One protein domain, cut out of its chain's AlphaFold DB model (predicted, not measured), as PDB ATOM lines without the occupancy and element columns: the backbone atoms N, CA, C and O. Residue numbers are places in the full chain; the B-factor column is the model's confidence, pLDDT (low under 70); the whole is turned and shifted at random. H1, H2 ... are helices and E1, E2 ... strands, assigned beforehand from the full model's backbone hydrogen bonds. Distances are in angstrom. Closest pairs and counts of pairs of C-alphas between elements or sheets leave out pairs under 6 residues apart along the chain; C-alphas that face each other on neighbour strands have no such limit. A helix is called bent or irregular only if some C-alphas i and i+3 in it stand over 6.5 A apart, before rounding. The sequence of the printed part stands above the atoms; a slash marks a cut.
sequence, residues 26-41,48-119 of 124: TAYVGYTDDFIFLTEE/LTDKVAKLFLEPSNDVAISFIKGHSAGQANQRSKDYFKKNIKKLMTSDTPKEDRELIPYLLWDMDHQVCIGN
ATOM      1  N   THR A  26    -122.226  12.314  22.961       94.06
ATOM      2  CA  THR A  26    -123.014  11.627  21.920       94.06
ATOM      3  C   THR A  26    -124.498  11.509  22.274       94.06
ATOM      4  O   THR A  26    -125.367  11.721  21.423       94.06
ATOM      5  N   ALA A  27    -124.796  11.170  23.529       93.81
ATOM      6  CA  ALA A  27    -126.148  11.099  24.060       93.81
ATOM      7  C   ALA A  27    -126.147  11.307  25.579       93.81
ATOM      8  O   ALA A  27    -125.190  10.951  26.264       93.81
ATOM      9  N   TYR A  28    -127.237  11.858  26.100       93.19
ATOM     10  CA  TYR A  28    -127.496  12.022  27.525       93.19
ATOM     11  C   TYR A  28    -128.780  11.279  27.886       93.19
ATOM     12  O   TYR A  28    -129.806  11.503  27.246       93.19
ATOM     13  N   VAL A  29    -128.734  10.436  28.919       94.50
ATOM     14  CA  VAL A  29    -129.923   9.832  29.533       94.50
ATOM     15  C   VAL A  29    -129.940  10.215  31.006       94.50
ATOM     16  O   VAL A  29    -128.957  10.002  31.713       94.50
ATOM     17  N   GLY A  30    -131.038  10.814  31.453       93.00
ATOM     18  CA  GLY A  30    -131.175  11.353  32.804       93.00
ATOM     19  C   GLY A  30    -132.549  11.973  33.002       93.00
ATOM     20  O   GLY A  30    -133.496  11.562  32.336       93.00
ATOM     21  N   TYR A  31    -132.655  12.970  33.875       93.44
ATOM     22  CA  TYR A  31    -133.928  13.596  34.243       93.44
ATOM     23  C   TYR A  31    -133.911  15.091  33.931       93.44
ATOM     24  O   TYR A  31    -132.871  15.734  34.061       93.44
ATOM     25  N   THR A  32    -135.040  15.649  33.497       92.12
ATOM     26  CA  THR A  32    -135.202  17.095  33.259       92.12
ATOM     27  C   THR A  32    -135.532  17.885  34.518       92.12
ATOM     28  O   THR A  32    -135.359  19.101  34.507       92.12
ATOM     29  N   ASP A  33    -135.963  17.217  35.581       90.44
ATOM     30  CA  ASP A  33    -136.307  17.807  36.875       90.44
ATOM     31  C   ASP A  33    -135.810  16.891  38.007       90.44
ATOM     32  O   ASP A  33    -135.195  15.849  37.744       90.44
ATOM     33  N   ASP A  34    -136.027  17.300  39.252       89.50
ATOM     34  CA  ASP A  34    -135.602  16.566  40.436       89.50
ATOM     35  C   ASP A  34    -136.215  15.161  40.465       89.50
ATOM     36  O   ASP A  34    -137.421  14.971  40.278       89.50
ATOM     37  N   PHE A  35    -135.352  14.178  40.730       91.06
ATOM     38  CA  PHE A  35    -135.749  12.793  40.939       91.06
ATOM     39  C   PHE A  35    -136.330  12.631  42.342       91.06
ATOM     40  O   PHE A  35    -135.664  12.940  43.338       91.06
ATOM     41  N   ILE A  36    -137.557  12.129  42.429       93.50
ATOM     42  CA  ILE A  36    -138.252  11.949  43.697       93.50
ATOM     43  C   ILE A  36    -137.951  10.556  44.230       93.50
ATOM     44  O   ILE A  36    -138.351   9.547  43.669       93.50
ATOM     45  N   PHE A  37    -137.281  10.491  45.378       90.88
ATOM     46  CA  PHE A  37    -136.929   9.220  45.995       90.88
ATOM     47  C   PHE A  37    -137.603   9.060  47.355       90.88
ATOM     48  O   PHE A  37    -137.331   9.822  48.283       90.88
ATOM     49  N   LEU A  38    -138.476   8.057  47.462       89.94
ATOM     50  CA  LEU A  38    -139.178   7.707  48.693       89.94
ATOM     51  C   LEU A  38    -138.680   6.366  49.236       89.94
ATOM     52  O   LEU A  38    -138.317   5.465  48.478       89.94
ATOM     53  N   THR A  39    -138.702   6.239  50.557       87.88
ATOM     54  CA  THR A  39    -138.294   5.049  51.313       87.88
ATOM     55  C   THR A  39    -139.364   4.712  52.347       87.88
ATOM     56  O   THR A  39    -140.110   5.591  52.781       87.88
ATOM     57  N   GLU A  40    -139.431   3.454  52.771       83.25
ATOM     58  CA  GLU A  40    -140.166   3.081  53.978       83.25
ATOM     59  C   GLU A  40    -139.526   3.756  55.204       83.25
ATOM     60  O   GLU A  40    -138.303   3.934  55.281       83.25
ATOM     61  N   GLU A  41    -140.353   4.113  56.186       74.38
ATOM     62  CA  GLU A  41    -139.883   4.701  57.440       74.38
ATOM     63  C   GLU A  41    -138.856   3.774  58.121       74.38
ATOM     64  O   GLU A  41    -139.025   2.551  58.164       74.38
ATOM     65  N   LEU A  48    -131.876  -1.724  49.715       69.44
ATOM     66  CA  LEU A  48    -132.003  -3.005  49.001       69.44
ATOM     67  C   LEU A  48    -133.127  -3.905  49.542       69.44
ATOM     68  O   LEU A  48    -133.597  -4.796  48.837       69.44
ATOM     69  N   THR A  49    -133.545  -3.689  50.792       78.38
ATOM     70  CA  THR A  49    -134.634  -4.436  51.450       78.38
ATOM     71  C   THR A  49    -135.921  -3.623  51.587       78.38
ATOM     72  O   THR A  49    -136.913  -4.118  52.124       78.38
ATOM     73  N   ASP A  50    -135.892  -2.380  51.120       84.75
ATOM     74  CA  ASP A  50    -136.999  -1.440  51.165       84.75
ATOM     75  C   ASP A  50    -137.854  -1.599  49.905       84.75
ATOM     76  O   ASP A  50    -137.375  -1.482  48.772       84.75
ATOM     77  N   LYS A  51    -139.131  -1.926  50.107       87.38
ATOM     78  CA  LYS A  51    -140.054  -2.195  49.001       87.38
ATOM     79  C   LYS A  51    -140.430  -0.922  48.253       87.38
ATOM     80  O   LYS A  51    -140.637  -1.007  47.045       87.38
ATOM     81  N   VAL A  52    -140.496   0.217  48.943       90.12
ATOM     82  CA  VAL A  52    -140.810   1.523  48.355       90.12
ATOM     83  C   VAL A  52    -139.612   2.006  47.551       90.12
ATOM     84  O   VAL A  52    -139.745   2.226  46.350       90.12
ATOM     85  N   ALA A  53    -138.423   2.038  48.158       90.25
ATOM     86  CA  ALA A  53    -137.184   2.448  47.497       90.25
ATOM     87  C   ALA A  53    -136.929   1.655  46.210       90.25
ATOM     88  O   ALA A  53    -136.521   2.200  45.180       90.25
ATOM     89  N   LYS A  54    -137.214   0.350  46.246       92.06
ATOM     90  CA  LYS A  54    -137.067  -0.542  45.098       92.06
ATOM     91  C   LYS A  54    -137.880  -0.095  43.879       92.06
ATOM     92  O   LYS A  54    -137.400  -0.262  42.760       92.06
ATOM     93  N   LEU A  55    -139.066   0.492  44.068       94.06
ATOM     94  CA  LEU A  55    -139.921   0.949  42.963       94.06
ATOM     95  C   LEU A  55    -139.255   2.047  42.125       94.06
ATOM     96  O   LEU A  55    -139.500   2.097  40.918       94.06
ATOM     97  N   PHE A  56    -138.404   2.860  42.756       94.31
ATOM     98  CA  PHE A  56    -137.649   3.964  42.156       94.31
ATOM     99  C   PHE A  56    -136.259   3.521  41.675       94.31
ATOM    100  O   PHE A  56    -135.822   3.875  40.578       94.31
ATOM    101  N   LEU A  57    -135.562   2.702  42.469       92.94
ATOM    102  CA  LEU A  57    -134.202   2.260  42.153       92.94
ATOM    103  C   LEU A  57    -134.150   1.259  41.000       92.94
ATOM    104  O   LEU A  57    -133.202   1.303  40.225       92.94
ATOM    105  N   GLU A  58    -135.127   0.356  40.867       94.19
ATOM    106  CA  GLU A  58    -135.155  -0.594  39.746       94.19
ATOM    107  C   GLU A  58    -135.120   0.100  38.372       94.19
ATOM    108  O   GLU A  58    -134.209  -0.208  37.600       94.19
ATOM    109  N   PRO A  59    -136.040   1.031  38.044       95.88
ATOM    110  CA  PRO A  59    -135.994   1.726  36.761       95.88
ATOM    111  C   PRO A  59    -134.744   2.606  36.618       95.88
ATOM    112  O   PRO A  59    -134.043   2.490  35.613       95.88
ATOM    113  N   SER A  60    -134.393   3.405  37.638       94.12
ATOM    114  CA  SER A  60    -133.199   4.268  37.598       94.12
ATOM    115  C   SER A  60    -131.918   3.469  37.322       94.12
ATOM    116  O   SER A  60    -131.089   3.863  36.501       94.12
ATOM    117  N   ASN A  61    -131.751   2.313  37.969       95.31
ATOM    118  CA  ASN A  61    -130.577   1.466  37.774       95.31
ATOM    119  C   ASN A  61    -130.617   0.692  36.447       95.31
ATOM    120  O   ASN A  61    -129.553   0.390  35.901       95.31
ATOM    121  N   ASP A  62    -131.801   0.381  35.900       96.62
ATOM    122  CA  ASP A  62    -131.911  -0.308  34.604       96.62
ATOM    123  C   ASP A  62    -131.302   0.514  33.459       96.62
ATOM    124  O   ASP A  62    -130.801  -0.081  32.505       96.62
ATOM    125  N   VAL A  63    -131.231   1.847  33.574       96.00
ATOM    126  CA  VAL A  63    -130.509   2.700  32.614       96.00
ATOM    127  C   VAL A  63    -129.034   2.293  32.534       96.00
ATOM    128  O   VAL A  63    -128.545   1.910  31.469       96.00
ATOM    129  N   ALA A  64    -128.328   2.305  33.670       94.50
ATOM    130  CA  ALA A  64    -126.914   1.940  33.734       94.50
ATOM    131  C   ALA A  64    -126.685   0.465  33.364       94.50
ATOM    132  O   ALA A  64    -125.780   0.140  32.594       94.50
ATOM    133  N   ILE A  65    -127.544  -0.433  33.857       96.25
ATOM    134  CA  ILE A  65    -127.483  -1.864  33.533       96.25
ATOM    135  C   ILE A  65    -127.680  -2.098  32.030       96.25
ATOM    136  O   ILE A  65    -127.032  -2.972  31.454       96.25
ATOM    137  N   SER A  66    -128.561  -1.337  31.379       96.62
ATOM    138  CA  SER A  66    -128.809  -1.446  29.943       96.62
ATOM    139  C   SER A  66    -127.581  -1.065  29.128       96.62
ATOM    140  O   SER A  66    -127.247  -1.779  28.186       96.62
ATOM    141  N   PHE A  67    -126.865  -0.016  29.530       93.94
ATOM    142  CA  PHE A  67    -125.606   0.344  28.889       93.94
ATOM    143  C   PHE A  67    -124.535  -0.738  29.035       93.94
ATOM    144  O   PHE A  67    -123.917  -1.113  28.045       93.94
ATOM    145  N   ILE A  68    -124.370  -1.303  30.236       96.50
ATOM    146  CA  ILE A  68    -123.424  -2.410  30.480       96.50
ATOM    147  C   ILE A  68    -123.748  -3.625  29.596       96.50
ATOM    148  O   ILE A  68    -122.854  -4.362  29.188       96.50
ATOM    149  N   LYS A  69    -125.028  -3.830  29.273       96.00
ATOM    150  CA  LYS A  69    -125.505  -4.902  28.386       96.00
ATOM    151  C   LYS A  69    -125.414  -4.565  26.892       96.00
ATOM    152  O   LYS A  69    -125.857  -5.372  26.079       96.00
ATOM    153  N   GLY A  70    -124.864  -3.408  26.523       95.62
ATOM    154  CA  GLY A  70    -124.689  -2.994  25.129       95.62
ATOM    155  C   GLY A  70    -125.956  -2.455  24.461       95.62
ATOM    156  O   GLY A  70    -126.024  -2.404  23.234       95.62
ATOM    157  N   HIS A  71    -126.976  -2.070  25.232       97.56
ATOM    158  CA  HIS A  71    -128.149  -1.402  24.671       97.56
ATOM    159  C   HIS A  71    -127.839   0.053  24.302       97.56
ATOM    160  O   HIS A  71    -127.008   0.710  24.934       97.56
ATOM    161  N   SER A  72    -128.561   0.579  23.311       98.19
ATOM    162  CA  SER A  72    -128.450   1.985  22.926       98.19
ATOM    163  C   SER A  72    -129.071   2.935  23.957       98.19
ATOM    164  O   SER A  72    -129.894   2.528  24.778       98.19
ATOM    165  N   ALA A  73    -128.748   4.227  23.881       97.19
ATOM    166  CA  ALA A  73    -129.317   5.272  24.737       97.19
ATOM    167  C   ALA A  73    -130.853   5.309  24.723       97.19
ATOM    168  O   ALA A  73    -131.483   5.314  25.783       97.19
ATOM    169  N   GLY A  74    -131.467   5.245  23.539       97.81
ATOM    170  CA  GLY A  74    -132.921   5.171  23.399       97.81
ATOM    171  C   GLY A  74    -133.502   3.895  24.010       97.81
ATOM    172  O   GLY A  74    -134.515   3.950  24.706       97.81
ATOM    173  N   GLN A  75    -132.830   2.752  23.831       98.31
ATOM    174  CA  GLN A  75    -133.249   1.486  24.437       98.31
ATOM    175  C   GLN A  75    -133.153   1.525  25.967       98.31
ATOM    176  O   GLN A  75    -134.097   1.112  26.634       98.31
ATOM    177  N   ALA A  76    -132.057   2.040  26.531       97.88
ATOM    178  CA  ALA A  76    -131.880   2.185  27.974       97.88
ATOM    179  C   ALA A  76    -132.960   3.093  28.588       97.88
ATOM    180  O   ALA A  76    -133.590   2.732  29.583       97.88
ATOM    181  N   ASN A  77    -133.241   4.231  27.944       97.88
ATOM    182  CA  ASN A  77    -134.318   5.132  28.352       97.88
ATOM    183  C   ASN A  77    -135.689   4.434  28.315       97.88
ATOM    184  O   ASN A  77    -136.429   4.460  29.300       97.88
ATOM    185  N   GLN A  78    -136.021   3.771  27.202       98.38
ATOM    186  CA  GLN A  78    -137.315   3.111  27.036       98.38
ATOM    187  C   GLN A  78    -137.516   1.974  28.044       98.38
ATOM    188  O   GLN A  78    -138.580   1.879  28.655       98.38
ATOM    189  N   ARG A  79    -136.489   1.147  28.263       98.00
ATOM    190  CA  ARG A  79    -136.554   0.029  29.208       98.00
ATOM    191  C   ARG A  79    -136.792   0.499  30.640       98.00
ATOM    192  O   ARG A  79    -137.689  -0.031  31.293       98.00
ATOM    193  N   SER A  80    -136.084   1.534  31.097       97.94
ATOM    194  CA  SER A  80    -136.349   2.141  32.409       97.94
ATOM    195  C   SER A  80    -137.794   2.657  32.516       97.94
ATOM    196  O   SER A  80    -138.501   2.333  33.477       97.94
ATOM    197  N   LYS A  81    -138.310   3.356  31.490       98.44
ATOM    198  CA  LYS A  81    -139.724   3.783  31.465       98.44
ATOM    199  C   LYS A  81    -140.691   2.600  31.524       98.44
ATOM    200  O   LYS A  81    -141.751   2.700  32.137       98.44
ATOM    201  N   ASP A  82    -140.346   1.467  30.926       98.31
ATOM    202  CA  ASP A  82    -141.172   0.263  30.999       98.31
ATOM    203  C   ASP A  82    -141.135  -0.394  32.388       98.31
ATOM    204  O   ASP A  82    -142.162  -0.916  32.835       98.31
ATOM    205  N   TYR A  83    -140.019  -0.296  33.120       97.56
ATOM    206  CA  TYR A  83    -139.962  -0.650  34.543       97.56
ATOM    207  C   TYR A  83    -140.870   0.250  35.389       97.56
ATOM    208  O   TYR A  83    -141.666  -0.279  36.171       97.56
ATOM    209  N   PHE A  84    -140.843   1.572  35.180       98.00
ATOM    210  CA  PHE A  84    -141.786   2.490  35.833       98.00
ATOM    211  C   PHE A  84    -143.239   2.101  35.546       98.00
ATOM    212  O   PHE A  84    -144.008   1.857  36.476       98.00
ATOM    213  N   LYS A  85    -143.612   1.928  34.269       97.88
ATOM    214  CA  LYS A  85    -144.970   1.499  33.878       97.88
ATOM    215  C   LYS A  85    -145.368   0.183  34.534       97.88
ATOM    216  O   LYS A  85    -146.514   0.030  34.954       97.88
ATOM    217  N   LYS A  86    -144.455  -0.789  34.604       96.19
ATOM    218  CA  LYS A  86    -144.702  -2.082  35.252       96.19
ATOM    219  C   LYS A  86    -144.979  -1.903  36.743       96.19
ATOM    220  O   LYS A  86    -145.905  -2.531  37.253       96.19
ATOM    221  N   ASN A  87    -144.204  -1.068  37.427       94.88
ATOM    222  CA  ASN A  87    -144.376  -0.800  38.852       94.88
ATOM    223  C   ASN A  87    -145.681  -0.039  39.121       94.88
ATOM    224  O   ASN A  87    -146.486  -0.503  39.923       94.88
ATOM    225  N   ILE A  88    -145.976   1.012  38.356       96.38
ATOM    226  CA  ILE A  88    -147.241   1.755  38.441       96.38
ATOM    227  C   ILE A  88    -148.446   0.829  38.207       96.38
ATOM    228  O   ILE A  88    -149.391   0.831  38.991       96.38
ATOM    229  N   LYS A  89    -148.402  -0.036  37.183       94.94
ATOM    230  CA  LYS A  89    -149.469  -1.022  36.919       94.94
ATOM    231  C   LYS A  89    -149.721  -1.962  38.092       94.94
ATOM    232  O   LYS A  89    -150.879  -2.268  38.359       94.94
ATOM    233  N   LYS A  90    -148.672  -2.414  38.788       92.12
ATOM    234  CA  LYS A  90    -148.832  -3.256  39.984       92.12
ATOM    235  C   LYS A  90    -149.562  -2.501  41.090       92.12
ATOM    236  O   LYS A  90    -150.470  -3.069  41.684       92.12
ATOM    237  N   LEU A  91    -149.214  -1.233  41.308       93.50
ATOM    238  CA  LEU A  91    -149.804  -0.406  42.362       93.50
ATOM    239  C   LEU A  91    -151.272  -0.040  42.085       93.50
ATOM    240  O   LEU A  91    -152.053   0.167  43.006       93.50
ATOM    241  N   MET A  92    -151.681   0.003  40.815       91.44
ATOM    242  CA  MET A  92    -153.075   0.259  40.426       91.44
ATOM    243  C   MET A  92    -154.017  -0.938  40.640       91.44
ATOM    244  O   MET A  92    -155.220  -0.811  40.422       91.44
ATOM    245  N   THR A  93    -153.507  -2.105  41.043       90.69
ATOM    246  CA  THR A  93    -154.352  -3.284  41.291       90.69
ATOM    247  C   THR A  93    -155.229  -3.096  42.536       90.69
ATOM    248  O   THR A  93    -154.851  -2.398  43.485       90.69
ATOM    249  N   SER A  94    -156.410  -3.729  42.550       76.56
ATOM    250  CA  SER A  94    -157.381  -3.659  43.660       76.56
ATOM    251  C   SER A  94    -156.786  -4.059  45.008       76.56
ATOM    252  O   SER A  94    -157.187  -3.503  46.028       76.56
ATOM    253  N   ASP A  95    -155.795  -4.946  44.983       87.31
ATOM    254  CA  ASP A  95    -155.213  -5.590  46.160       87.31
ATOM    255  C   ASP A  95    -154.059  -4.777  46.770       87.31
ATOM    256  O   ASP A  95    -153.564  -5.105  47.847       87.31
ATOM    257  N   THR A  96    -153.626  -3.705  46.097       87.31
ATOM    258  CA  THR A  96    -152.571  -2.820  46.602       87.31
ATOM    259  C   THR A  96    -153.105  -1.946  47.747       87.31
ATOM    260  O   THR A  96    -154.139  -1.289  47.558       87.31
ATOM    261  N   PRO A  97    -152.406  -1.879  48.901       88.38
ATOM    262  CA  PRO A  97    -152.733  -0.964  49.990       88.38
ATOM    263  C   PRO A  97    -152.875   0.483  49.514       88.38
ATOM    264  O   PRO A  97    -152.191   0.925  48.594       88.38
ATOM    265  N   LYS A  98    -153.760   1.255  50.151       85.94
ATOM    266  CA  LYS A  98    -154.001   2.649  49.748       85.94
ATOM    267  C   LYS A  98    -152.726   3.501  49.826       85.94
ATOM    268  O   LYS A  98    -152.490   4.278  48.912       85.94
ATOM    269  N   GLU A  99    -151.919   3.310  50.863       85.75
ATOM    270  CA  GLU A  99    -150.648   4.018  51.086       85.75
ATOM    271  C   GLU A  99    -149.668   3.798  49.922       85.75
ATOM    272  O   GLU A  99    -149.119   4.748  49.373       85.75
ATOM    273  N   ASP A 100    -149.551   2.562  49.435       88.19
ATOM    274  CA  ASP A 100    -148.709   2.226  48.282       88.19
ATOM    275  C   ASP A 100    -149.208   2.884  46.978       88.19
ATOM    276  O   ASP A 100    -148.419   3.191  46.080       88.19
ATOM    277  N   ARG A 101    -150.518   3.154  46.850       91.31
ATOM    278  CA  ARG A 101    -151.072   3.891  45.695       91.31
ATOM    279  C   ARG A 101    -150.675   5.363  45.695       91.31
ATOM    280  O   ARG A 101    -150.607   5.960  44.622       91.31
ATOM    281  N   GLU A 102    -150.381   5.942  46.857       92.56
ATOM    282  CA  GLU A 102    -149.926   7.335  46.972       92.56
ATOM    283  C   GLU A 102    -148.523   7.533  46.376       92.56
ATOM    284  O   GLU A 102    -148.128   8.662  46.100       92.56
ATOM    285  N   LEU A 103    -147.804   6.443  46.078       94.44
ATOM    286  CA  LEU A 103    -146.513   6.465  45.389       94.44
ATOM    287  C   LEU A 103    -146.635   6.740  43.880       94.44
ATOM    288  O   LEU A 103    -145.676   7.185  43.248       94.44
ATOM    289  N   ILE A 104    -147.804   6.469  43.285       96.44
ATOM    290  CA  ILE A 104    -148.014   6.515  41.829       96.44
ATOM    291  C   ILE A 104    -147.673   7.885  41.215       96.44
ATOM    292  O   ILE A 104    -146.966   7.892  40.206       96.44
ATOM    293  N   PRO A 105    -148.113   9.034  41.768       97.31
ATOM    294  CA  PRO A 105    -147.792  10.342  41.198       97.31
ATOM    295  C   PRO A 105    -146.285  10.617  41.132       97.31
ATOM    296  O   PRO A 105    -145.824  11.214  40.165       97.31
ATOM    297  N   TYR A 106    -145.514  10.140  42.113       96.69
ATOM    298  CA  TYR A 106    -144.060  10.317  42.149       96.69
ATOM    299  C   TYR A 106    -143.350   9.421  41.126       96.69
ATOM    300  O   TYR A 106    -142.458   9.871  40.418       96.69
ATOM    301  N   LEU A 107    -143.805   8.174  40.966       97.38
ATOM    302  CA  LEU A 107    -143.289   7.285  39.919       97.38
ATOM    303  C   LEU A 107    -143.610   7.803  38.509       97.38
ATOM    304  O   LEU A 107    -142.794   7.661  37.600       97.38
ATOM    305  N   LEU A 108    -144.799   8.386  38.315       98.06
ATOM    306  CA  LEU A 108    -145.165   9.053  37.062       98.06
ATOM    307  C   LEU A 108    -144.280  10.274  36.815       98.06
ATOM    308  O   LEU A 108    -143.779  10.431  35.705       98.06
ATOM    309  N   TRP A 109    -144.042  11.084  37.849       97.50
ATOM    310  CA  TRP A 109    -143.155  12.240  37.773       97.50
ATOM    311  C   TRP A 109    -141.763  11.853  37.270       97.50
ATOM    312  O   TRP A 109    -141.325  12.385  36.249       97.50
ATOM    313  N   ASP A 110    -141.097  10.891  37.910       97.25
ATOM    314  CA  ASP A 110    -139.753  10.475  37.496       97.25
ATOM    315  C   ASP A 110    -139.747   9.879  36.083       97.25
ATOM    316  O   ASP A 110    -138.849  10.154  35.284       97.25
ATOM    317  N   MET A 111    -140.765   9.087  35.735       97.88
ATOM    318  CA  MET A 111    -140.900   8.491  34.404       97.88
ATOM    319  C   MET A 111    -141.062   9.550  33.301       97.88
ATOM    320  O   MET A 111    -140.466   9.418  32.221       97.88
ATOM    321  N   ASP A 112    -141.881  10.571  33.546       97.31
ATOM    322  CA  ASP A 112    -142.173  11.635  32.585       97.31
ATOM    323  C   ASP A 112    -140.978  12.577  32.418       97.31
ATOM    324  O   ASP A 112    -140.661  12.971  31.293       97.31
ATOM    325  N   HIS A 113    -140.255  12.853  33.507       95.81
ATOM    326  CA  HIS A 113    -139.053  13.683  33.481       95.81
ATOM    327  C   HIS A 113    -137.805  12.931  33.007       95.81
ATOM    328  O   HIS A 113    -136.812  13.573  32.664       95.81
ATOM    329  N   GLN A 114    -137.824  11.596  32.913       95.62
ATOM    330  CA  GLN A 114    -136.717  10.858  32.309       95.62
ATOM    331  C   GLN A 114    -136.638  11.120  30.796       95.62
ATOM    332  O   GLN A 114    -137.603  10.922  30.050       95.62
ATOM    333  N   VAL A 115    -135.462  11.514  30.316       95.19
ATOM    334  CA  VAL A 115    -135.218  11.898  28.922       95.19
ATOM    335  C   VAL A 115    -133.997  11.210  28.332       95.19
ATOM    336  O   VAL A 115    -133.052  10.860  29.034       95.19
ATOM    337  N   CYS A 116    -134.014  11.080  27.006       95.75
ATOM    338  CA  CYS A 116    -132.850  10.781  26.184       95.75
ATOM    339  C   CYS A 116    -132.648  11.946  25.211       95.75
ATOM    340  O   CYS A 116    -133.566  12.296  24.473       95.75
ATOM    341  N   ILE A 117    -131.472  12.568  25.225       94.38
ATOM    342  CA  ILE A 117    -131.133  13.738  24.405       94.38
ATOM    343  C   ILE A 117    -129.912  13.394  23.549       94.38
ATOM    344  O   ILE A 117    -128.958  12.802  24.048       94.38
ATOM    345  N   GLY A 118    -129.909  13.795  22.276       93.50
ATOM    346  CA  GLY A 118    -128.825  13.503  21.334       93.50
ATOM    347  C   GLY A 118    -129.103  12.251  20.500       93.50
ATOM    348  O   GLY A 118    -130.229  12.038  20.057       93.50
ATOM    349  N   ASN A 119    -128.077  11.437  20.241       95.56
ATOM    350  CA  ASN A 119    -128.211  10.254  19.391       95.56
ATOM    351  C   ASN A 119    -128.750   9.041  20.171       95.56
ATOM    352  O   ASN A 119    -128.000   8.337  20.843       95.56
TER     353      ASN A 119
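This is residues 26 to 41 and 48 to 119 of the 124 residues of an uncharacterized protein of Candidatus Gottesmanbacteria bacterium GW2011_GWB1_44_11c (UniProt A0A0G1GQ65). A long helical hairpin, H1 and H2 side by side, has a third row along H2, made of the short helix H4 and strand E2 one after the other; E1 pairs with E2 as a small two-stranded ribbon at one end. H3 sits at the other end, where residues 92 to 103 turn from H2 back to H4, and residues 32 to 41 run from E1 toward that end. The printed part has 88 residues, with four named helices and two named strands in the order E1, H1, H2, H3, H4, E2; the sheet, E1 - E2, is antiparallel and the class is mostly helix. It is compact, with a radius of gyration of the C-alphas of 13.4 A, yet elongated, spanning 42 by 24 by 24 A.

Start at the sheet: E1, residues 27 to 31, and E2, residues 114 to 118, are antiparallel neighbours at 160 degrees, with N 28 and O 117 at 2.8 A and N 115 and O 30 at 2.8 A, within hydrogen-bond range. From E2 look to H2, residues 73 to 91; the closest C-alphas are those of Cys 116 and Asn 77, 6.2 A apart. H1, residues 51 to 68, and H2 form a helical hairpin; they touch, closest at C-alphas 59 and 80, 4.4 A, with a shallow tilt of 19 degrees, opposite ways. H4, residues 104 to 113, touches H2, closest at C-alphas 111 and 81, 5.7 A, with a shallow tilt of 11 degrees, opposite ways. H1, H2 and H4 form an up and down bundle, each helix running against the one before it. H1 and H4 are close but not clearly touching, closest at C-alphas 56 and 107, 6.9 A. H3, residues 98 to 101, is close to H2 but not clearly touching, closest at C-alphas 101 and 91, 5.6 A, and is apart from E1 and E2. In H2 and H4 every O i to N i+4 pair is within hydrogen-bond range, in H1 9 of 14, and H3 is too short for such a pair.

Find C-alpha 27 at (-126.148, 11.099, 24.060); E1 runs from there to residue 31, 13.1 A. H1 runs 24.9 A from 51 to 68, with a kink of 42 degrees near residue 58; it is neither bent nor irregular, but only just: C-alphas 56 and 59 are 6.1 A apart. H2, 73 to 91, is 27.6 A long and begins at C-alpha 73, (-129.317, 5.272, 24.737). H3, 98 to 101, is 5.2 A, H4, 104 to 113, 14.2 A, and E2, 114 to 118, 13.8 A, ending at C-alpha 118, (-128.825, 13.503, 21.334).

The two C-alphas farthest apart, those of Thr 26 and Asp 95, are 43.8 A apart. Residues 42 to 47 are not printed, and C-alphas 41 and 48 stand 13.9 A apart across the cut, within the link from E1 to H1. Of the links that are printed whole, none is long. Mean pLDDT of the printed part is 93.2; look at residue 48 for the one value under 70.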